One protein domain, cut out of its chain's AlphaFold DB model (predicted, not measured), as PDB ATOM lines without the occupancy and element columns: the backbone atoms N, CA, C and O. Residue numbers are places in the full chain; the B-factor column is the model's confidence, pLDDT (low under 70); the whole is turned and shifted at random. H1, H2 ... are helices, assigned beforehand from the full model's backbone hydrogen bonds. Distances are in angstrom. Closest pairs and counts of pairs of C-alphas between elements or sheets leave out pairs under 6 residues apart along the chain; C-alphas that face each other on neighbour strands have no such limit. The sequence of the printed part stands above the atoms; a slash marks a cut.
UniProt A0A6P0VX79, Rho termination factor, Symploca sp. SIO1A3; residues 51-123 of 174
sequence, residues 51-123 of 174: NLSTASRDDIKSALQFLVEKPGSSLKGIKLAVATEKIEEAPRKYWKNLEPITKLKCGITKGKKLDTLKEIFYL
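AT A GLANCE: This is residues 51 to 123 of the 174 residues of the protein "Rho termination factor" of Symploca sp. SIO1A3 (UniProt A0A6P0VX79). A two-helix hairpin, H1 and H2, makes one side of a small body; two shorter helices make the other, H3 near H2 and H4 near H1. The printed part has 73 residues with four named helices, H1 to H4 in chain order, and no named strand: all helix, though under half of the residues are in named elements. It is compact, with a radius of gyration of the C-alphas of 10.9 A, spanning 31 by 24 by 20 A.

HOW THE PARTS SIT: H1, residues 57 to 69, and H2, residues 80 to 89, form a hairpin and touch, the closest C-alphas, of Lys 61 and Thr 84, 5.5 A apart; they run opposite ways at a steep tilt of 38 degrees, only just past shallow. H3, residues 99 to 103, is close to H2 but not clearly touching, at C-alphas 101 and 87, the closest, 6.9 A. H4, residues 112 to 118, is likewise close to H1, at C-alphas 116 and 67, the closest, 7.4 A. Every O i to N i+4 pair is within hydrogen-bond range in H1, H2 and H4; H3 has 0 of 1, but 2 of 2 O i to N i+3.

IN THESE COORDINATES: H1, 18.4 A long, begins at C-alpha 57 (347.748, 205.114, 300.836); H2 measures 14.3 A, H3 7.7 A, and H4, 10.0 A, ends at C-alpha 118 (360.618, 193.665, 296.228).

THE WHOLE: C-alphas 71 and 94, the farthest apart, are 31.8 A apart. The printed part has no cut, its links are short, and no printed residue is under 70.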
ATOM      1  N   ASN A  51     352.143 194.217 302.554       94.62
ATOM      2  CA  ASN A  51     351.274 193.672 301.518       94.62
ATOM      3  C   ASN A  51     350.754 194.794 300.624       94.62
ATOM      4  O   ASN A  51     349.813 195.503 300.980       94.62
ATOM      5  N   LEU A  52     351.319 194.936 299.429       95.56
ATOM      6  CA  LEU A  52     350.875 195.962 298.501       95.56
ATOM      7  C   LEU A  52     349.457 195.696 297.978       95.56
ATOM      8  O   LEU A  52     348.804 196.646 297.567       95.56
ATOM      9  N   SER A  53     348.934 194.466 298.021       92.62
ATOM     10  CA  SER A  53     347.562 194.185 297.567       92.62
ATOM     11  C   SER A  53     346.504 194.923 298.393       92.62
ATOM     12  O   SER A  53     345.483 195.321 297.841       92.62
ATOM     13  N   THR A  54     346.757 195.123 299.691       93.00
ATOM     14  CA  THR A  54     345.784 195.659 300.660       93.00
ATOM     15  C   THR A  54     346.264 196.910 301.397       93.00
ATOM     16  O   THR A  54     345.474 197.522 302.108       93.00
ATOM     17  N   ALA A  55     347.529 197.313 301.226       93.88
ATOM     18  CA  ALA A  55     348.108 198.475 301.900       93.88
ATOM     19  C   ALA A  55     347.275 199.752 301.705       93.88
ATOM     20  O   ALA A  55     346.738 199.993 300.616       93.88
ATOM     21  N   SER A  56     347.208 200.592 302.736       94.75
ATOM     22  CA  SER A  56     346.600 201.915 302.622       94.75
ATOM     23  C   SER A  56     347.513 202.882 301.858       94.75
ATOM     24  O   SER A  56     348.704 202.628 301.652       94.75
ATOM     25  N   ARG A  57     346.968 204.033 301.453       95.19
ATOM     26  CA  ARG A  57     347.748 205.114 300.836       95.19
ATOM     27  C   ARG A  57     348.925 205.557 301.710       95.19
ATOM     28  O   ARG A  57     350.020 205.787 301.194       95.19
ATOM     29  N   ASP A  58     348.697 205.671 303.015       94.00
ATOM     30  CA  ASP A  58     349.697 206.155 303.965       94.00
ATOM     31  C   ASP A  58     350.793 205.114 304.210       94.00
ATOM     32  O   ASP A  58     351.971 205.475 304.270       94.00
ATOM     33  N   ASP A  59     350.444 203.824 304.217       93.00
ATOM     34  CA  ASP A  59     351.428 202.737 304.287       93.00
ATOM     35  C   ASP A  59     352.311 202.714 303.036       93.00
ATOM     36  O   ASP A  59     353.537 202.634 303.133       93.00
ATOM     37  N   ILE A  60     351.705 202.850 301.847       95.12
ATOM     38  CA  ILE A  60     352.437 202.917 300.573       95.12
ATOM     39  C   ILE A  60     353.400 204.104 300.586       95.12
ATOM     40  O   ILE A  60     354.568 203.960 300.217       95.12
ATOM     41  N   LYS A  61     352.931 205.278 301.018       95.38
ATOM     42  CA  LYS A  61     353.761 206.481 301.122       95.38
ATOM     43  C   LYS A  61     354.933 206.272 302.075       95.38
ATOM     44  O   LYS A  61     356.065 206.558 301.693       95.38
ATOM     45  N   SER A  62     354.670 205.759 303.273       92.50
ATOM     46  CA  SER A  62     355.685 205.558 304.311       92.50
ATOM     47  C   SER A  62     356.739 204.539 303.875       92.50
ATOM     48  O   SER A  62     357.935 204.799 303.984       92.50
ATOM     49  N   ALA A  63     356.317 203.424 303.273       92.56
ATOM     50  CA  ALA A  63     357.230 202.413 302.746       92.56
ATOM     51  C   ALA A  63     358.091 202.944 301.586       92.56
ATOM     52  O   ALA A  63     359.296 202.693 301.537       92.56
ATOM     53  N   LEU A  64     357.507 203.717 300.662       93.50
ATOM     54  CA  LEU A  64     358.271 204.358 299.588       93.50
ATOM     55  C   LEU A  64     359.261 205.391 300.136       93.50
ATOM     56  O   LEU A  64     360.393 205.445 299.661       93.50
ATOM     57  N   GLN A  65     358.859 206.185 301.129       92.69
ATOM     58  CA  GLN A  65     359.731 207.163 301.775       92.69
ATOM     59  C   GLN A  65     360.929 206.480 302.442       92.69
ATOM     60  O   GLN A  65     362.068 206.846 302.158       92.69
ATOM     61  N   PHE A  66     360.682 205.419 303.214       90.06
ATOM     62  CA  PHE A  66     361.732 204.605 303.823       90.06
ATOM     63  C   PHE A  66     362.736 204.088 302.779       90.06
ATOM     64  O   PHE A  66     363.951 204.214 302.945       90.06
ATOM     65  N   LEU A  67     362.248 203.566 301.648       90.69
ATOM     66  CA  LEU A  67     363.123 203.099 300.572       90.69
ATOM     67  C   LEU A  67     363.920 204.227 299.911       90.69
ATOM     68  O   LEU A  67     365.022 203.969 299.436       90.69
ATOM     69  N   VAL A  68     363.391 205.450 299.830       90.81
ATOM     70  CA  VAL A  68     364.099 206.610 299.254       90.81
ATOM     71  C   VAL A  68     365.207 207.106 300.181       90.81
ATOM     72  O   VAL A  68     366.292 207.451 299.706       90.81
ATOM     73  N   GLU A  69     364.945 207.119 301.486       89.06
ATOM     74  CA  GLU A  69     365.877 207.586 302.515       89.06
ATOM     75  C   GLU A  69     367.018 206.591 302.768       89.06
ATOM     76  O   GLU A  69     368.118 206.999 303.151       89.06
ATOM     77  N   LYS A  70     366.812 205.301 302.459       85.75
ATOM     78  CA  LYS A  70     367.835 204.255 302.586       85.75
ATOM     79  C   LYS A  70     369.149 204.652 301.873       85.75
ATOM     80  O   LYS A  70     369.148 204.994 300.678       85.75
ATOM     81  N   PRO A  71     370.306 204.579 302.560       82.94
ATOM     82  CA  PRO A  71     371.608 204.821 301.945       82.94
ATOM     83  C   PRO A  71     371.827 203.926 300.717       82.94
ATOM     84  O   PRO A  71     371.479 202.750 300.721       82.94
ATOM     85  N   GLY A  72     372.369 204.489 299.632       83.12
ATOM     86  CA  GLY A  72     372.587 203.748 298.381       83.12
ATOM     87  C   GLY A  72     371.319 203.375 297.596       83.12
ATOM     88  O   GLY A  72     371.420 202.672 296.590       83.12
ATOM     89  N   SER A  73     370.136 203.848 298.008       85.44
ATOM     90  CA  SER A  73     368.886 203.534 297.314       85.44
ATOM     91  C   SER A  73     368.876 203.986 295.856       85.44
ATOM     92  O   SER A  73     369.191 205.132 295.522       85.44
ATOM     93  N   SER A  74     368.416 203.089 294.981       87.62
ATOM     94  CA  SER A  74     368.169 203.385 293.565       87.62
ATOM     95  C   SER A  74     366.888 204.203 293.339       87.62
ATOM     96  O   SER A  74     366.617 204.621 292.211       87.62
ATOM     97  N   LEU A  75     366.097 204.442 294.392       88.25
ATOM     98  CA  LEU A  75     364.880 205.256 294.343       88.25
ATOM     99  C   LEU A  75     365.131 206.741 294.630       88.25
ATOM    100  O   LEU A  75     364.191 207.532 294.552       88.25
ATOM    101  N   LYS A  76     366.376 207.158 294.895       79.94
ATOM    102  CA  LYS A  76     366.717 208.579 295.049       79.94
ATOM    103  C   LYS A  76     366.293 209.356 293.793       79.94
ATOM    104  O   LYS A  76     366.769 209.087 292.692       79.94
ATOM    105  N   GLY A  77     365.346 210.282 293.958       81.50
ATOM    106  CA  GLY A  77     364.798 211.109 292.875       81.50
ATOM    107  C   GLY A  77     363.423 210.697 292.335       81.50
ATOM    108  O   GLY A  77     362.937 211.338 291.403       81.50
ATOM    109  N   ILE A  78     362.759 209.669 292.883       89.88
ATOM    110  CA  ILE A  78     361.335 209.454 292.571       89.88
ATOM    111  C   ILE A  78     360.480 210.573 293.184       89.88
ATOM    112  O   ILE A  78     360.731 211.032 294.297       89.88
ATOM    113  N   LYS A  79     359.436 211.004 292.469       93.38
ATOM    114  CA  LYS A  79     358.440 211.934 293.017       93.38
ATOM    115  C   LYS A  79     357.483 211.152 293.910       93.38
ATOM    116  O   LYS A  79     356.543 210.549 293.398       93.38
ATOM    117  N   LEU A  80     357.730 211.172 295.222       93.38
ATOM    118  CA  LEU A  80     356.997 210.364 296.205       93.38
ATOM    119  C   LEU A  80     355.474 210.492 296.050       93.38
ATOM    120  O   LEU A  80     354.802 209.483 295.899       93.38
ATOM    121  N   ALA A  81     354.951 211.720 295.985       92.50
ATOM    122  CA  ALA A  81     353.515 211.970 295.851       92.50
ATOM    123  C   ALA A  81     352.902 211.300 294.607       92.50
ATOM    124  O   ALA A  81     351.913 210.584 294.723       92.50
ATOM    125  N   VAL A  82     353.542 211.468 293.443       94.31
ATOM    126  CA  VAL A  82     353.082 210.885 292.170       94.31
ATOM    127  C   VAL A  82     353.153 209.360 292.214       94.31
ATOM    128  O   VAL A  82     352.275 208.684 291.690       94.31
ATOM    129  N   ALA A  83     354.203 208.803 292.819       94.62
ATOM    130  CA  ALA A  83     354.348 207.358 292.922       94.62
ATOM    131  C   ALA A  83     353.311 206.735 293.855       94.62
ATOM    132  O   ALA A  83     352.708 205.733 293.483       94.62
ATOM    133  N   THR A  84     353.073 207.344 295.018       95.94
ATOM    134  CA  THR A  84     352.034 206.908 295.952       95.94
ATOM    135  C   THR A  84     350.663 206.922 295.293       95.94
ATOM    136  O   THR A  84     349.991 205.902 295.314       95.94
ATOM    137  N   GLU A  85     350.276 208.041 294.678       95.50
ATOM    138  CA  GLU A  85     348.979 208.200 294.008       95.50
ATOM    139  C   GLU A  85     348.786 207.148 292.913       95.50
ATOM    140  O   GLU A  85     347.847 206.364 292.957       95.50
ATOM    141  N   LYS A  86     349.746 207.028 291.989       93.94
ATOM    142  CA  LYS A  86     349.630 206.086 290.868       93.94
ATOM    143  C   LYS A  86     349.575 204.627 291.304       93.94
ATOM    144  O   LYS A  86     348.925 203.825 290.642       93.94
ATOM    145  N   ILE A  87     350.312 204.257 292.350       94.56
ATOM    146  CA  ILE A  87     350.298 202.886 292.872       94.56
ATOM    147  C   ILE A  87     348.994 202.615 293.623       94.56
ATOM    148  O   ILE A  87     348.466 201.513 293.513       94.56
ATOM    149  N   GLU A  88     348.492 203.592 294.373       94.44
ATOM    150  CA  GLU A  88     347.264 203.464 295.152       94.44
ATOM    151  C   GLU A  88     346.031 203.293 294.261       94.44
ATOM    152  O   GLU A  88     345.285 202.344 294.498       94.44
ATOM    153  N   GLU A  89     345.909 204.112 293.210       91.38
ATOM    154  CA  GLU A  89     344.828 204.062 292.211       91.38
ATOM    155  C   GLU A  89     344.791 202.738 291.434       91.38
ATOM    156  O   GLU A  89     343.749 202.319 290.943       91.38
ATOM    157  N   ALA A  90     345.931 202.060 291.295       91.25
ATOM    158  CA  ALA A  90     346.014 200.896 290.432       91.25
ATOM    159  C   ALA A  90     345.256 199.674 291.000       91.25
ATOM    160  O   ALA A  90     345.127 199.509 292.214       91.25
ATOM    161  N   PRO A  91     344.836 198.707 290.158       89.06
ATOM    162  CA  PRO A  91     344.126 197.508 290.613       89.06
ATOM    163  C   PRO A  91     345.084 196.436 291.179       89.06
ATOM    164  O   PRO A  91     345.164 195.302 290.695       89.06
ATOM    165  N   ARG A  92     345.837 196.802 292.221       91.88
ATOM    166  CA  ARG A  92     346.935 196.023 292.834       91.88
ATOM    167  C   ARG A  92     346.500 194.718 293.499       91.88
ATOM    168  O   ARG A  92     347.284 193.773 293.516       91.88
ATOM    169  N   LYS A  93     345.245 194.611 293.949       89.75
ATOM    170  CA  LYS A  93     344.676 193.375 294.528       89.75
ATOM    171  C   LYS A  93     344.768 192.147 293.611       89.75
ATOM    172  O   LYS A  93     344.839 191.025 294.097       89.75
ATOM    173  N   TYR A  94     344.828 192.347 292.293       88.50
ATOM    174  CA  TYR A  94     344.907 191.259 291.309       88.50
ATOM    175  C   TYR A  94     346.323 191.023 290.770       88.50
ATOM    176  O   TYR A  94     346.537 190.176 289.896       88.50
ATOM    177  N   TRP A  95     347.311 191.790 291.233       90.12
ATOM    178  CA  TRP A  95     348.664 191.695 290.707       90.12
ATOM    179  C   TRP A  95     349.364 190.435 291.194       90.12
ATOM    180  O   TRP A  95     349.440 190.163 292.385       90.12
ATOM    181  N   LYS A  96     349.960 189.703 290.250       88.25
ATOM    182  CA  LYS A  96     350.788 188.520 290.537       88.25
ATOM    183  C   LYS A  96     352.235 188.869 290.879       88.25
ATOM    184  O   LYS A  96     352.948 188.063 291.461       88.25
ATOM    185  N   ASN A  97     352.693 190.039 290.444       91.19
ATOM    186  CA  ASN A  97     354.044 190.541 290.651       91.19
ATOM    187  C   ASN A  97     354.043 192.075 290.567       91.19
ATOM    188  O   ASN A  97     353.042 192.681 290.194       91.19
ATOM    189  N   LEU A  98     355.174 192.700 290.897       92.62
ATOM    190  CA  LEU A  98     355.314 194.160 290.910       92.62
ATOM    191  C   LEU A  98     355.631 194.767 289.527       92.62
ATOM    192  O   LEU A  98     355.768 195.982 289.412       92.62
ATOM    193  N   GLU A  99     355.737 193.973 288.452       90.44
ATOM    194  CA  GLU A  99     356.017 194.516 287.114       90.44
ATOM    195  C   GLU A  99     355.015 195.571 286.612       90.44
ATOM    196  O   GLU A  99     355.467 196.504 285.933       90.44
ATOM    197  N   PRO A 100     353.700 195.494 286.918       91.06
ATOM    198  CA  PRO A 100     352.736 196.511 286.511       91.06
ATOM    199  C   PRO A 100     353.120 197.928 286.942       91.06
ATOM    200  O   PRO A 100     352.851 198.864 286.191       91.06
ATOM    201  N   ILE A 101     353.846 198.090 288.057       92.56
ATOM    202  CA  ILE A 101     354.320 199.396 288.548       92.56
ATOM    203  C   ILE A 101     355.116 200.140 287.471       92.56
ATOM    204  O   ILE A 101     354.986 201.351 287.310       92.56
ATOM    205  N   THR A 102     355.882 199.414 286.656       91.56
ATOM    206  CA  THR A 102     356.711 200.012 285.597       91.56
ATOM    207  C   THR A 102     355.900 200.659 284.473       91.56
ATOM    208  O   THR A 102     356.425 201.490 283.731       91.56
ATOM    209  N   LYS A 103     354.611 200.319 284.358       89.56
ATOM    210  CA  LYS A 103     353.681 200.878 283.367       89.56
ATOM    211  C   LYS A 103     352.909 202.087 283.893       89.56
ATOM    212  O   LYS A 103     352.365 202.838 283.089       89.56
ATOM    213  N   LEU A 104     352.919 202.324 285.207       89.75
ATOM    214  CA  LEU A 104     352.179 203.411 285.857       89.75
ATOM    215  C   LEU A 104     352.807 204.799 285.661       89.75
ATOM    216  O   LEU A 104     352.267 205.794 286.131       89.75
ATOM    217  N   LYS A 105     353.960 204.881 284.979       87.50
ATOM    218  CA  LYS A 105     354.696 206.134 284.721       87.50
ATOM    219  C   LYS A 105     355.035 206.918 286.002       87.50
ATOM    220  O   LYS A 105     355.191 208.133 285.971       87.50
ATOM    221  N   CYS A 106     355.238 206.216 287.116       90.38
ATOM    222  CA  CYS A 106     355.572 206.788 288.424       90.38
ATOM    223  C   CYS A 106     357.084 206.975 288.677       90.38
ATOM    224  O   CYS A 106     357.516 207.166 289.812       90.38
ATOM    225  N   GLY A 107     357.924 206.895 287.637       86.88
ATOM    226  CA  GLY A 107     359.386 207.020 287.761       86.88
ATOM    227  C   GLY A 107     360.110 205.763 288.272       86.88
ATOM    228  O   GLY A 107     361.338 205.783 288.434       86.88
ATOM    229  N   ILE A 108     359.373 204.669 288.484       92.12
ATOM    230  CA  ILE A 108     359.894 203.345 288.836       92.12
ATOM    231  C   ILE A 108     360.023 202.521 287.551       92.12
ATOM    232  O   ILE A 108     359.041 202.243 286.869       92.12
ATOM    233  N   THR A 109     361.250 202.145 287.205       90.06
ATOM    234  CA  THR A 109     361.577 201.378 285.993       90.06
ATOM    235  C   THR A 109     361.943 199.937 286.340       90.06
ATOM    236  O   THR A 109     362.240 199.625 287.494       90.06
ATOM    237  N   LYS A 110     361.974 199.053 285.332       89.00
ATOM    238  CA  LYS A 110     362.528 197.697 285.489       89.00
ATOM    239  C   LYS A 110     363.995 197.747 285.959       89.00
ATOM    240  O   LYS A 110     364.693 198.738 285.731       89.00
ATOM    241  N   GLY A 111     364.448 196.671 286.603       89.81
ATOM    242  CA  GLY A 111     365.793 196.540 287.171       89.81
ATOM    243  C   GLY A 111     365.871 197.056 288.607       89.81
ATOM    244  O   GLY A 111     364.912 196.915 289.362       89.81
ATOM    245  N   LYS A 112     366.985 197.717 288.956       90.38
ATOM    246  CA  LYS A 112     367.339 198.074 290.344       90.38
ATOM    247  C   LYS A 112     366.214 198.752 291.129       90.38
ATOM    248  O   LYS A 112     365.981 198.393 292.273       90.38
ATOM    249  N   LYS A 113     365.489 199.698 290.518       90.69
ATOM    250  CA  LYS A 113     364.373 200.393 291.183       90.69
ATOM    251  C   LYS A 113     363.261 199.427 291.584       90.69
ATOM    252  O   LYS A 113     362.805 199.466 292.716       90.69
ATOM    253  N   LEU A 114     362.840 198.561 290.664       92.75
ATOM    254  CA  LEU A 114     361.811 197.564 290.938       92.75
ATOM    255  C   LEU A 114     362.296 196.500 291.931       92.75
ATOM    256  O   LEU A 114     361.511 196.038 292.753       92.75
ATOM    257  N   ASP A 115     363.573 196.123 291.871       92.06
ATOM    258  CA  ASP A 115     364.151 195.147 292.797       92.06
ATOM    259  C   ASP A 115     364.198 195.685 294.232       92.06
ATOM    260  O   ASP A 115     363.813 194.968 295.149       92.06
ATOM    261  N   THR A 116     364.509 196.972 294.417       91.88
ATOM    262  CA  THR A 116     364.402 197.645 295.720       91.88
ATOM    263  C   THR A 116     362.977 197.592 296.287       91.88
ATOM    264  O   THR A 116     362.807 197.414 297.488       91.88
ATOM    265  N   LEU A 117     361.934 197.681 295.450       92.94
ATOM    266  CA  LEU A 117     360.555 197.534 295.932       92.94
ATOM    267  C   LEU A 117     360.265 196.114 296.442       92.94
ATOM    268  O   LEU A 117     359.556 195.972 297.435       92.94
ATOM    269  N   LYS A 118     360.820 195.069 295.812       92.75
ATOM    270  CA  LYS A 118     360.618 193.665 296.228       92.75
ATOM    271  C   LYS A 118     361.211 193.357 297.609       92.75
ATOM    272  O   LYS A 118     360.836 192.364 298.230       92.75
ATOM    273  N   GLU A 119     362.134 194.189 298.095       90.81
ATOM    274  CA  GLU A 119     362.704 194.037 299.436       90.81
ATOM    275  C   GLU A 119     361.642 194.215 300.529       90.81
ATOM    276  O   GLU A 119     361.698 193.512 301.536       90.81
ATOM    277  N   ILE A 120     360.649 195.083 300.307       92.50
ATOM    278  CA  ILE A 120     359.625 195.445 301.302       92.50
ATOM    279  C   ILE A 120     358.238 194.989 300.868       92.50
ATOM    280  O   ILE A 120     357.492 194.416 301.659       92.50
ATOM    281  N   PHE A 121     357.884 195.203 299.605       95.38
ATOM    282  CA  PHE A 121     356.549 194.901 299.118       95.38
ATOM    283  C   PHE A 121     356.409 193.434 298.721       95.38
ATOM    284  O   PHE A 121     357.214 192.891 297.961       95.38
ATOM    285  N   TYR A 122     355.321 192.823 299.172       95.00
ATOM    286  CA  TYR A 122     354.824 191.551 298.662       95.00
ATOM    287  C   TYR A 122     353.373 191.702 298.193       95.00
ATOM    288  O   TYR A 122     352.744 192.733 298.417       95.00
ATOM    289  N   LEU A 123     352.860 190.694 297.489       94.12
ATOM    290  CA  LEU A 123     351.501 190.682 296.951       94.12
ATOM    291  C   LEU A 123     350.795 189.393 297.357       94.12
ATOM    292  O   LEU A 123     351.389 188.314 297.324       94.12
TER     293      LEU A 123